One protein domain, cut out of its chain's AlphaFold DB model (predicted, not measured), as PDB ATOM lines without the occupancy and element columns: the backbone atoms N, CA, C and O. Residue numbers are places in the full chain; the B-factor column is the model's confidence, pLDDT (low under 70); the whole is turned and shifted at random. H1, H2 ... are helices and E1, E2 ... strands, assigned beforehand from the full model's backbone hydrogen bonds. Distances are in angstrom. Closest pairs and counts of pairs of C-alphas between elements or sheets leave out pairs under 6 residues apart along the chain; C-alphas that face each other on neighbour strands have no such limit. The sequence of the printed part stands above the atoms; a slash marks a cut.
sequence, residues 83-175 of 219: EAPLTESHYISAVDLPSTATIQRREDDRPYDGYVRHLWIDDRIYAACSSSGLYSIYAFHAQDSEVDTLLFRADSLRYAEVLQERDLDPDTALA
ATOM      1  N   GLU A  83     299.261 226.283 154.400       89.50
ATOM      2  CA  GLU A  83     299.646 225.135 153.572       89.50
ATOM      3  C   GLU A  83     300.871 225.489 152.731       89.50
ATOM      4  O   GLU A  83     300.950 226.575 152.159       89.50
ATOM      5  N   ALA A  84     301.831 224.570 152.644       90.50
ATOM      6  CA  ALA A  84     302.930 224.648 151.694       90.50
ATOM      7  C   ALA A  84     303.299 223.247 151.183       90.50
ATOM      8  O   ALA A  84     303.344 222.297 151.970       90.50
ATOM      9  N   PRO A  85     303.609 223.090 149.886       89.62
ATOM     10  CA  PRO A  85     303.981 221.795 149.333       89.62
ATOM     11  C   PRO A  85     305.326 221.347 149.908       89.62
ATOM     12  O   PRO A  85     306.228 222.165 150.060       89.62
ATOM     13  N   LEU A  86     305.477 220.058 150.205       88.25
ATOM     14  CA  LEU A  86     306.779 219.423 150.443       88.25
ATOM     15  C   LEU A  86     307.205 218.669 149.180       88.25
ATOM     16  O   LEU A  86     308.293 218.889 148.661       88.25
ATOM     17  N   THR A  87     306.307 217.843 148.643       86.56
ATOM     18  CA  THR A  87     306.448 217.151 147.355       86.56
ATOM     19  C   THR A  87     305.155 217.296 146.547       86.56
ATOM     20  O   THR A  87     304.253 218.047 146.932       86.56
ATOM     21  N   GLU A  88     305.026 216.592 145.419       83.31
ATOM     22  CA  GLU A  88     303.764 216.570 144.666       83.31
ATOM     23  C   GLU A  88     302.615 215.939 145.468       83.31
ATOM     24  O   GLU A  88     301.482 216.412 145.393       83.31
ATOM     25  N   SER A  89     302.903 214.922 146.281       85.31
ATOM     26  CA  SER A  89     301.900 214.166 147.040       85.31
ATOM     27  C   SER A  89     301.813 214.531 148.520       85.31
ATOM     28  O   SER A  89     300.860 214.117 149.178       85.31
ATOM     29  N   HIS A  90     302.765 215.305 149.049       87.50
ATOM     30  CA  HIS A  90     302.824 215.680 150.463       87.50
ATOM     31  C   HIS A  90     302.913 217.189 150.646       87.50
ATOM     32  O   HIS A  90     303.595 217.891 149.898       87.50
ATOM     33  N   TYR A  91     302.273 217.688 151.694       89.81
ATOM     34  CA  TYR A  91     302.343 219.088 152.090       89.81
ATOM     35  C   TYR A  91     302.475 219.209 153.602       89.81
ATOM     36  O   TYR A  91     302.100 218.314 154.359       89.81
ATOM     37  N   ILE A  92     303.042 220.327 154.034       91.56
ATOM     38  CA  ILE A  92     303.019 220.743 155.427       91.56
ATOM     39  C   ILE A  92     301.868 221.718 155.609       91.56
ATOM     40  O   ILE A  92     301.648 222.608 154.786       91.56
ATOM     41  N   SER A  93     301.133 221.541 156.695       91.56
ATOM     42  CA  SER A  93     299.973 222.358 157.015       91.56
ATOM     43  C   SER A  93     299.942 222.716 158.484       91.56
ATOM     44  O   SER A  93     300.353 221.896 159.297       91.56
ATOM     45  N   ALA A  94     299.402 223.873 158.840       89.94
ATOM     46  CA  ALA A  94     299.200 224.248 160.233       89.94
ATOM     47  C   ALA A  94     297.861 224.959 160.422       89.94
ATOM     48  O   ALA A  94     297.425 225.695 159.540       89.94
ATOM     49  N   VAL A  95     297.248 224.772 161.592       86.12
ATOM     50  CA  VAL A  95     296.074 225.540 162.024       86.12
ATOM     51  C   VAL A  95     296.494 226.500 163.133       86.12
ATOM     52  O   VAL A  95     297.214 226.109 164.054       86.12
ATOM     53  N   ASP A  96     296.039 227.745 163.040       81.69
ATOM     54  CA  ASP A  96     296.350 228.907 163.872       81.69
ATOM     55  C   ASP A  96     297.826 229.333 163.823       81.69
ATOM     56  O   ASP A  96     298.155 230.447 163.407       81.69
ATOM     57  N   LEU A  97     298.732 228.451 164.246       84.19
ATOM     58  CA  LEU A  97     300.144 228.737 164.468       84.19
ATOM     59  C   LEU A  97     301.034 227.758 163.698       84.19
ATOM     60  O   LEU A  97     300.846 226.554 163.820       84.19
ATOM     61  N   PRO A  98     302.107 228.218 163.029       83.56
ATOM     62  CA  PRO A  98     303.064 227.320 162.374       83.56
ATOM     63  C   PRO A  98     303.683 226.252 163.294       83.56
ATOM     64  O   PRO A  98     304.145 225.219 162.828       83.56
ATOM     65  N   SER A  99     303.697 226.471 164.613       84.19
ATOM     66  CA  SER A  99     304.230 225.518 165.595       84.19
ATOM     67  C   SER A  99     303.378 224.255 165.781       84.19
ATOM     68  O   SER A  99     303.865 223.291 166.379       84.19
ATOM     69  N   THR A 100     302.135 224.258 165.287       88.25
ATOM     70  CA  THR A 100     301.228 223.100 165.239       88.25
ATOM     71  C   THR A 100     301.264 222.411 163.873       88.25
ATOM     72  O   THR A 100     300.384 221.610 163.562       88.25
ATOM     73  N   ALA A 101     302.271 222.713 163.047       91.50
ATOM     74  CA  ALA A 101     302.363 222.154 161.713       91.50
ATOM     75  C   ALA A 101     302.449 220.626 161.732       91.50
ATOM     76  O   ALA A 101     303.211 220.046 162.503       91.50
ATOM     77  N   THR A 102     301.711 219.983 160.841       91.88
ATOM     78  CA  THR A 102     301.742 218.546 160.572       91.88
ATOM     79  C   THR A 102     302.011 218.316 159.091       91.88
ATOM     80  O   THR A 102     301.851 219.217 158.264       91.88
ATOM     81  N   ILE A 103     302.445 217.106 158.751       90.69
ATOM     82  CA  ILE A 103     302.573 216.681 157.357       90.69
ATOM     83  C   ILE A 103     301.293 215.957 156.978       90.69
ATOM     84  O   ILE A 103     300.800 215.142 157.755       90.69
ATOM     85  N   GLN A 104     300.781 216.229 155.789       88.38
ATOM     86  CA  GLN A 104     299.603 215.584 155.228       88.38
ATOM     87  C   GLN A 104     299.913 215.031 153.836       88.38
ATOM     88  O   GLN A 104     300.842 215.483 153.156       88.38
ATOM     89  N   ARG A 105     299.123 214.041 153.415       86.62
ATOM     90  CA  ARG A 105     299.155 213.486 152.063       86.62
ATOM     91  C   ARG A 105     297.995 214.085 151.265       86.62
ATOM     92  O   ARG A 105     296.878 214.133 151.746       86.62
ATOM     93  N   ARG A 106     298.220 214.503 150.018       84.19
ATOM     94  CA  ARG A 106     297.164 215.112 149.180       84.19
ATOM     95  C   ARG A 106     295.979 214.188 148.896       84.19
ATOM     96  O   ARG A 106     294.885 214.671 148.645       84.19
ATOM     97  N   GLU A 107     296.207 212.880 148.893       82.69
ATOM     98  CA  GLU A 107     295.177 211.867 148.622       82.69
ATOM     99  C   GLU A 107     294.477 211.355 149.892       82.69
ATOM    100  O   GLU A 107     293.495 210.622 149.785       82.69
ATOM    101  N   ASP A 108     294.987 211.696 151.081       78.06
ATOM    102  CA  ASP A 108     294.452 211.243 152.366       78.06
ATOM    103  C   ASP A 108     294.593 212.359 153.410       78.06
ATOM    104  O   ASP A 108     295.703 212.698 153.818       78.06
ATOM    105  N   ASP A 109     293.463 212.872 153.900       67.81
ATOM    106  CA  ASP A 109     293.382 213.945 154.909       67.81
ATOM    107  C   ASP A 109     293.914 213.528 156.300       67.81
ATOM    108  O   ASP A 109     293.719 214.222 157.303       67.81
ATOM    109  N   ARG A 110     294.555 212.361 156.416       75.81
ATOM    110  CA  ARG A 110     295.164 211.892 157.659       75.81
ATOM    111  C   ARG A 110     296.574 212.458 157.800       75.81
ATOM    112  O   ARG A 110     297.463 212.084 157.032       75.81
ATOM    113  N   PRO A 111     296.823 213.305 158.812       78.62
ATOM    114  CA  PRO A 111     298.162 213.792 159.068       78.62
ATOM    115  C   PRO A 111     299.067 212.667 159.575       78.62
ATOM    116  O   PRO A 111     298.629 211.736 160.261       78.62
ATOM    117  N   TYR A 112     300.358 212.798 159.289       80.56
ATOM    118  CA  TYR A 112     301.400 212.032 159.961       80.56
ATOM    119  C   TYR A 112     301.424 212.363 161.460       80.56
ATOM    120  O   TYR A 112     301.062 213.465 161.877       80.56
ATOM    121  N   ASP A 113     301.840 211.398 162.285       80.88
ATOM    122  CA  ASP A 113     301.831 211.552 163.745       80.88
ATOM    123  C   ASP A 113     302.840 212.616 164.209       80.88
ATOM    124  O   ASP A 113     304.034 212.552 163.893       80.88
ATOM    125  N   GLY A 114     302.349 213.549 165.027       86.44
ATOM    126  CA  GLY A 114     303.130 214.589 165.687       86.44
ATOM    127  C   GLY A 114     303.244 215.908 164.925       86.44
ATOM    128  O   GLY A 114     302.874 216.037 163.762       86.44
ATOM    129  N   TYR A 115     303.790 216.905 165.620       91.06
ATOM    130  CA  TYR A 115     304.050 218.231 165.067       91.06
ATOM    131  C   TYR A 115     305.462 218.325 164.503       91.06
ATOM    132  O   TYR A 115     306.417 217.914 165.164       91.06
ATOM    133  N   VAL A 116     305.611 218.922 163.326       91.94
ATOM    134  CA  VAL A 116     306.907 219.183 162.699       91.94
ATOM    135  C   VAL A 116     307.726 220.117 163.594       91.94
ATOM    136  O   VAL A 116     307.277 221.198 163.979       91.94
ATOM    137  N   ARG A 117     308.941 219.688 163.943       90.31
ATOM    138  CA  ARG A 117     309.910 220.465 164.733       90.31
ATOM    139  C   ARG A 117     311.086 220.936 163.897       90.31
ATOM    140  O   ARG A 117     311.503 222.078 164.042       90.31
ATOM    141  N   HIS A 118     311.574 220.066 163.021       89.06
ATOM    142  CA  HIS A 118     312.737 220.324 162.184       89.06
ATOM    143  C   HIS A 118     312.459 219.847 160.765       89.06
ATOM    144  O   HIS A 118     311.935 218.746 160.572       89.06
ATOM    145  N   LEU A 119     312.817 220.680 159.794       91.50
ATOM    146  CA  LEU A 119     312.703 220.390 158.375       91.50
ATOM    147  C   LEU A 119     314.058 220.640 157.704       91.50
ATOM    148  O   LEU A 119     314.570 221.759 157.732       91.50
ATOM    149  N   TRP A 120     314.631 219.621 157.075       90.94
ATOM    150  CA  TRP A 120     315.841 219.754 156.262       90.94
ATOM    151  C   TRP A 120     315.466 219.581 154.801       90.94
ATOM    152  O   TRP A 120     314.763 218.636 154.449       90.94
ATOM    153  N   ILE A 121     315.903 220.518 153.963       86.31
ATOM    154  CA  ILE A 121     315.557 220.547 152.543       86.31
ATOM    155  C   ILE A 121     316.837 220.691 151.742       86.31
ATOM    156  O   ILE A 121     317.427 221.773 151.720       86.31
ATOM    157  N   ASP A 122     317.195 219.610 151.065       81.75
ATOM    158  CA  ASP A 122     318.257 219.557 150.064       81.75
ATOM    159  C   ASP A 122     317.764 218.709 148.870       81.75
ATOM    160  O   ASP A 122     316.599 218.837 148.482       81.75
ATOM    161  N   ASP A 123     318.574 217.798 148.323       77.19
ATOM    162  CA  ASP A 123     318.137 216.805 147.322       77.19
ATOM    163  C   ASP A 123     317.030 215.856 147.839       77.19
ATOM    164  O   ASP A 123     316.249 215.287 147.069       77.19
ATOM    165  N   ARG A 124     316.952 215.686 149.163       82.06
ATOM    166  CA  ARG A 124     315.876 214.993 149.882       82.06
ATOM    167  C   ARG A 124     315.300 215.915 150.949       82.06
ATOM    168  O   ARG A 124     315.987 216.803 151.457       82.06
ATOM    169  N   ILE A 125     314.045 215.676 151.311       86.88
ATOM    170  CA  ILE A 125     313.386 216.387 152.406       86.88
ATOM    171  C   ILE A 125     313.344 215.459 153.611       86.88
ATOM    172  O   ILE A 125     312.822 214.353 153.508       86.88
ATOM    173  N   TYR A 126     313.850 215.912 154.753       88.38
ATOM    174  CA  TYR A 126     313.698 215.217 156.028       88.38
ATOM    175  C   TYR A 126     312.829 216.042 156.962       88.38
ATOM    176  O   TYR A 126     313.019 217.252 157.089       88.38
ATOM    177  N   ALA A 127     311.899 215.388 157.646       88.56
ATOM    178  CA  ALA A 127     311.047 216.037 158.624       88.56
ATOM    179  C   ALA A 127     311.039 215.266 159.942       88.56
ATOM    180  O   ALA A 127     310.628 214.106 159.991       88.56
ATOM    181  N   ALA A 128     311.454 215.933 161.019       88.62
ATOM    182  CA  ALA A 128     311.315 215.415 162.371       88.62
ATOM    183  C   ALA A 128     309.999 215.908 162.982       88.62
ATOM    184  O   ALA A 128     309.804 217.110 163.180       88.62
ATOM    185  N   CYS A 129     309.112 214.972 163.313       89.00
ATOM    186  CA  CYS A 129     307.825 215.228 163.952       89.00
ATOM    187  C   CYS A 129     307.852 214.753 165.405       89.00
ATOM    188  O   CYS A 129     308.378 213.680 165.695       89.00
ATOM    189  N   SER A 130     307.278 215.531 166.324       86.25
ATOM    190  CA  SER A 130     307.230 215.206 167.748       86.25
ATOM    191  C   SER A 130     305.802 215.020 168.249       86.25
ATOM    192  O   SER A 130     304.954 215.896 168.074       86.25
ATOM    193  N   SER A 131     305.558 213.895 168.920       84.19
ATOM    194  CA  SER A 131     304.287 213.551 169.564       84.19
ATOM    195  C   SER A 131     304.577 213.043 170.974       84.19
ATOM    196  O   SER A 131     305.307 212.070 171.153       84.19
ATOM    197  N   SER A 132     304.059 213.725 172.000       81.00
ATOM    198  CA  SER A 132     304.267 213.356 173.415       81.00
ATOM    199  C   SER A 132     305.744 213.167 173.825       81.00
ATOM    200  O   SER A 132     306.057 212.331 174.667       81.00
ATOM    201  N   GLY A 133     306.664 213.929 173.218       73.56
ATOM    202  CA  GLY A 133     308.106 213.855 173.490       73.56
ATOM    203  C   GLY A 133     308.864 212.765 172.721       73.56
ATOM    204  O   GLY A 133     310.089 212.725 172.798       73.56
ATOM    205  N   LEU A 134     308.167 211.928 171.947       79.38
ATOM    206  CA  LEU A 134     308.780 210.999 170.999       79.38
ATOM    207  C   LEU A 134     308.995 211.696 169.658       79.38
ATOM    208  O   LEU A 134     308.132 212.458 169.220       79.38
ATOM    209  N   TYR A 135     310.118 211.410 169.005       83.06
ATOM    210  CA  TYR A 135     310.447 211.927 167.680       83.06
ATOM    211  C   TYR A 135     310.310 210.841 166.622       83.06
ATOM    212  O   TYR A 135     310.756 209.708 166.816       83.06
ATOM    213  N   SER A 136     309.710 211.217 165.494       85.00
ATOM    214  CA  SER A 136     309.643 210.424 164.273       85.00
ATOM    215  C   SER A 136     310.319 211.171 163.133       85.00
ATOM    216  O   SER A 136     310.084 212.368 162.990       85.00
ATOM    217  N   ILE A 137     311.142 210.492 162.333       85.62
ATOM    218  CA  ILE A 137     311.805 211.102 161.170       85.62
ATOM    219  C   ILE A 137     311.242 210.488 159.892       85.62
ATOM    220  O   ILE A 137     311.265 209.269 159.712       85.62
ATOM    221  N   TYR A 138     310.761 211.356 159.007       85.81
ATOM    222  CA  TYR A 138     310.266 211.018 157.677       85.81
ATOM    223  C   TYR A 138     311.233 211.544 156.622       85.81
ATOM    224  O   TYR A 138     311.749 212.653 156.777       85.81
ATOM    225  N   ALA A 139     311.455 210.772 155.561       85.69
ATOM    226  CA  ALA A 139     312.198 211.212 154.388       85.69
ATOM    227  C   ALA A 139     311.294 211.225 153.154       85.69
ATOM    228  O   ALA A 139     310.469 210.334 152.960       85.69
ATOM    229  N   PHE A 140     311.454 212.241 152.315       83.00
ATOM    230  CA  PHE A 140     310.708 212.404 151.076       83.00
ATOM    231  C   PHE A 140     311.677 212.655 149.925       83.00
ATOM    232  O   PHE A 140     312.626 213.438 150.045       83.00
ATOM    233  N   HIS A 141     311.406 212.014 148.795       77.06
ATOM    234  CA  HIS A 141     312.068 212.317 147.539       77.06
ATOM    235  C   HIS A 141     311.351 213.471 146.842       77.06
ATOM    236  O   HIS A 141     310.135 213.453 146.681       77.06
ATOM    237  N   ALA A 142     312.109 214.475 146.396       64.94
ATOM    238  CA  ALA A 142     311.549 215.682 145.786       64.94
ATOM    239  C   ALA A 142     310.730 215.419 144.500       64.94
ATOM    240  O   ALA A 142     309.963 216.288 144.093       64.94
ATOM    241  N   GLN A 143     310.896 214.249 143.868       64.69
ATOM    242  CA  GLN A 143     310.226 213.861 142.618       64.69
ATOM    243  C   GLN A 143     309.234 212.698 142.766       64.69
ATOM    244  O   GLN A 143     308.514 212.422 141.812       64.69
ATOM    245  N   ASP A 144     309.174 212.027 143.921       61.25
ATOM    246  CA  ASP A 144     308.324 210.845 144.088       61.25
ATOM    247  C   ASP A 144     307.022 211.163 144.826       61.25
ATOM    248  O   ASP A 144     306.955 211.977 145.753       61.25
ATOM    249  N   SER A 145     305.966 210.463 144.414       58.09
ATOM    250  CA  SER A 145     304.634 210.529 145.010       58.09
ATOM    251  C   SER A 145     304.519 209.769 146.339       58.09
ATOM    252  O   SER A 145     303.460 209.805 146.968       58.09
ATOM    253  N   GLU A 146     305.576 209.116 146.815       59.72
ATOM    254  CA  GLU A 146     305.557 208.305 148.035       59.72
ATOM    255  C   GLU A 146     306.549 208.807 149.089       59.72
ATOM    256  O   GLU A 146     307.592 209.383 148.780       59.72
ATOM    257  N   VAL A 147     306.201 208.606 150.365       64.06
ATOM    258  CA  VAL A 147     307.144 208.813 151.469       64.06
ATOM    259  C   VAL A 147     308.175 207.712 151.427       64.06
ATOM    260  O   VAL A 147     307.842 206.527 151.463       64.06
ATOM    261  N   ASP A 148     309.430 208.126 151.448       61.62
ATOM    262  CA  ASP A 148     310.576 207.247 151.464       61.62
ATOM    263  C   ASP A 148     310.795 206.776 152.913       61.62
ATOM    264  O   ASP A 148     311.716 207.191 153.604       61.62
ATOM    265  N   THR A 149     309.904 205.897 153.389       64.00
ATOM    266  CA  THR A 149     309.964 205.183 154.681       64.00
ATOM    267  C   THR A 149     309.871 206.066 155.951       64.00
ATOM    268  O   THR A 149     310.519 207.101 156.097       64.00
ATOM    269  N   LEU A 150     309.098 205.628 156.958       66.62
ATOM    270  CA  LEU A 150     309.301 206.101 158.336       66.62
ATOM    271  C   LEU A 150     310.663 205.576 158.791       66.62
ATOM    272  O   LEU A 150     310.796 204.393 159.102       66.62
ATOM    273  N   LEU A 151     311.670 206.443 158.822       63.78
ATOM    274  CA  LEU A 151     313.025 206.030 159.171       63.78
ATOM    275  C   LEU A 151     313.127 205.648 160.646       63.78
ATOM    276  O   LEU A 151     313.961 204.822 161.016       63.78
ATOM    277  N   PHE A 152     312.300 206.261 161.499       70.44
ATOM    278  CA  PHE A 152     312.507 206.169 162.932       70.44
ATOM    279  C   PHE A 152     311.314 206.624 163.783       70.44
ATOM    280  O   PHE A 152     310.647 207.579 163.403       70.44
ATOM    281  N   ARG A 153     311.105 206.010 164.961       75.75
ATOM    282  CA  ARG A 153     310.241 206.509 166.055       75.75
ATOM    283  C   ARG A 153     310.870 206.163 167.409       75.75
ATOM    284  O   ARG A 153     310.904 204.979 167.748       75.75
ATOM    285  N   ALA A 154     311.342 207.137 168.194       65.00
ATOM    286  CA  ALA A 154     311.789 206.861 169.571       65.00
ATOM    287  C   ALA A 154     311.914 208.076 170.507       65.00
ATOM    288  O   ALA A 154     311.387 209.152 170.239       65.00
ATOM    289  N   ASP A 155     312.590 207.830 171.634       68.94
ATOM    290  CA  ASP A 155     313.056 208.784 172.630       68.94
ATOM    291  C   ASP A 155     314.179 209.704 172.113       68.94
ATOM    292  O   ASP A 155     314.673 209.587 170.988       68.94
ATOM    293  N   SER A 156     314.573 210.664 172.952       67.56
ATOM    294  CA  SER A 156     315.559 211.693 172.615       67.56
ATOM    295  C   SER A 156     316.957 211.150 172.313       67.56
ATOM    296  O   SER A 156     317.694 211.788 171.564       67.56
ATOM    297  N   LEU A 157     317.339 209.998 172.878       69.94
ATOM    298  CA  LEU A 157     318.702 209.475 172.771       69.94
ATOM    299  C   LEU A 157     318.961 208.916 171.372       69.94
ATOM    300  O   LEU A 157     319.924 209.289 170.712       69.94
ATOM    301  N   ARG A 158     318.039 208.093 170.879       73.44
ATOM    302  CA  ARG A 158     318.141 207.530 169.535       73.44
ATOM    303  C   ARG A 158     317.809 208.538 168.428       73.44
ATOM    304  O   ARG A 158     318.263 208.380 167.301       73.44
ATOM    305  N   TYR A 159     317.051 209.593 168.734       79.12
ATOM    306  CA  TYR A 159     316.886 210.722 167.812       79.12
ATOM    307  C   TYR A 159     318.245 211.337 167.447       79.12
ATOM    308  O   TYR A 159     318.522 211.538 166.268       79.12
ATOM    309  N   ALA A 160     319.121 211.551 168.435       79.69
ATOM    310  CA  ALA A 160     320.469 212.066 168.199       79.69
ATOM    311  C   ALA A 160     321.333 211.116 167.346       79.69
ATOM    312  O   ALA A 160     322.092 211.583 166.500       79.69
ATOM    313  N   GLU A 161     321.186 209.799 167.518       80.44
ATOM    314  CA  GLU A 161     321.898 208.796 166.709       80.44
ATOM    315  C   GLU A 161     321.512 208.884 165.225       80.44
ATOM    316  O   GLU A 161     322.388 208.911 164.362       80.44
ATOM    317  N   VAL A 162     320.212 208.993 164.919       79.50
ATOM    318  CA  VAL A 162     319.737 209.102 163.527       79.50
ATOM    319  C   VAL A 162     320.186 210.410 162.885       79.50
ATOM    320  O   VAL A 162     320.572 210.417 161.717       79.50
ATOM    321  N   LEU A 163     320.161 211.511 163.639       84.75
ATOM    322  CA  LEU A 163     320.688 212.790 163.165       84.75
ATOM    323  C   LEU A 163     322.167 212.674 162.789       84.75
ATOM    324  O   LEU A 163     322.559 213.116 161.715       84.75
ATOM    325  N   GLN A 164     322.969 212.014 163.628       85.88
ATOM    326  CA  GLN A 164     324.388 211.803 163.362       85.88
ATOM    327  C   GLN A 164     324.632 210.884 162.155       85.88
ATOM    328  O   GLN A 164     325.484 211.186 161.326       85.88
ATOM    329  N   GLU A 165     323.891 209.777 162.029       84.81
ATOM    330  CA  GLU A 165     324.018 208.843 160.897       84.81
ATOM    331  C   GLU A 165     323.703 209.520 159.555       84.81
ATOM    332  O   GLU A 165     324.289 209.187 158.523       84.81
ATOM    333  N   ARG A 166     322.766 210.472 159.567       82.06
ATOM    334  CA  ARG A 166     322.283 211.175 158.374       82.06
ATOM    335  C   ARG A 166     322.931 212.536 158.146       82.06
ATOM    336  O   ARG A 166     322.546 213.196 157.188       82.06
ATOM    337  N   ASP A 167     323.885 212.923 158.990       87.44
ATOM    338  CA  ASP A 167     324.535 214.238 158.955       87.44
ATOM    339  C   ASP A 167     323.518 215.402 158.997       87.44
ATOM    340  O   ASP A 167     323.613 216.389 158.271       87.44
ATOM    341  N   LEU A 168     322.479 215.255 159.829       86.06
ATOM    342  CA  LEU A 168     321.415 216.241 160.018       86.06
ATOM    343  C   LEU A 168     321.675 217.057 161.285       86.06
ATOM    344  O   LEU A 168     321.531 216.556 162.398       86.06
ATOM    345  N   ASP A 169     321.995 218.337 161.119       87.00
ATOM    346  CA  ASP A 169     322.191 219.259 162.237       87.00
ATOM    347  C   ASP A 169     320.880 220.003 162.574       87.00
ATOM    348  O   ASP A 169     320.377 220.752 161.723       87.00
ATOM    349  N   PRO A 170     320.307 219.845 163.787       84.19
ATOM    350  CA  PRO A 170     319.127 220.586 164.234       84.19
ATOM    351  C   PRO A 170     319.252 222.105 164.137       84.19
ATOM    352  O   PRO A 170     318.241 222.760 163.882       84.19
ATOM    353  N   ASP A 171     320.457 222.657 164.297       86.56
ATOM    354  CA  ASP A 171     320.690 224.106 164.253       86.56
ATOM    355  C   ASP A 171     320.588 224.661 162.824       86.56
ATOM    356  O   ASP A 171     320.338 225.851 162.619       86.56
ATOM    357  N   THR A 172     320.730 223.792 161.820       87.75
ATOM    358  CA  THR A 172     320.550 224.132 160.399       87.75
ATOM    359  C   THR A 172     319.138 223.849 159.887       87.75
ATOM    360  O   THR A 172     318.796 224.233 158.764       87.75
ATOM    361  N   ALA A 173     318.303 223.191 160.694       89.50
ATOM    362  CA  ALA A 173     316.949 222.843 160.306       89.50
ATOM    363  C   ALA A 173     316.067 224.089 160.158       89.50
ATOM    364  O   ALA A 173     316.087 225.012 160.975       89.50
ATOM    365  N   LEU A 174     315.205 224.078 159.147       90.25
ATOM    366  CA  LEU A 174     314.134 225.054 159.021       90.25
ATOM    367  C   LEU A 174     313.030 224.723 160.025       90.25
ATOM    368  O   LEU A 174     312.486 223.618 160.043       90.25
ATOM    369  N   ALA A 175     312.660 225.716 160.827       90.06
ATOM    370  CA  ALA A 175     311.408 225.682 161.565       90.06
ATOM    371  C   ALA A 175     310.213 225.832 160.591       90.06
ATOM    372  O   ALA A 175     310.366 226.425 159.513       90.06
TER     373      ALA A 175
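What this domain is: This is residues 83 to 175 of the 219 residues of an uncharacterized protein of Bacteroidales bacterium WCE2004 (UniProt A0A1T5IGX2). A twisted four-stranded sheet, E4 to E7, forms the middle, with the smaller sheet E1 to E3 partly face to face with it on one side and helix H1 packed over its other side. The tail, residues 166 to 175, runs back from H1 toward E4. The 93 printed residues include seven named strands followed by one named helix; both sheets, ordered E1 - E2 - E3 and E4 - E5 - E6 - E7, are antiparallel, and the class is mostly strand. The whole is compact, with a radius of gyration of the C-alphas of 12.4 A and spans of 33 by 29 by 21 A.

How they stand to each other: E1, residues 83 to 85, E2, residues 90 to 95, and E3, residues 102 to 105, form a meander, each strand the antiparallel neighbour of the one before. N 84 and O 92 are 2.9 A apart, and N 102 and O 93 are 2.8 A apart, within hydrogen-bond range. E4, residues 115 to 121, E5, residues 124 to 131, E6, residues 134 to 141, and E7, residues 147 to 154, form a second meander. N 117 and O 128 are 2.8 A apart, N 129 and O 136 2.8 A, and N 148 and O 139 2.9 A. The two sheets make a sandwich, two sheets face to face, with their strands at 38 degrees; the closest C-alphas of E3 and E4, those of Thr 102 and Tyr 115, are 5.1 A apart. H1, residues 156 to 165, is on the larger sheet at a height of 9.4 A, along the strands; its closest C-alphas to E6 are those of Tyr 159 and Tyr 135, 6.6 A apart. In H1 every O i to N i+4 pair is within hydrogen-bond range.

Where its parts are: E1 begins at C-alpha 83 (299.646, 225.135, 153.572). E5 spans 22.9 A, E6 23.7 A and E7 18.8 A. H1 spans 14.7 A, ending at C-alpha 165 (324.018, 208.843, 160.897).

The domain as a whole: The farthest C-alphas, Asp 96 and Glu 165, are 34.3 A apart. The printed part has no cut, and no link is long. Residues 109, 142 to 151 and 154 to 157 have pLDDT under 70.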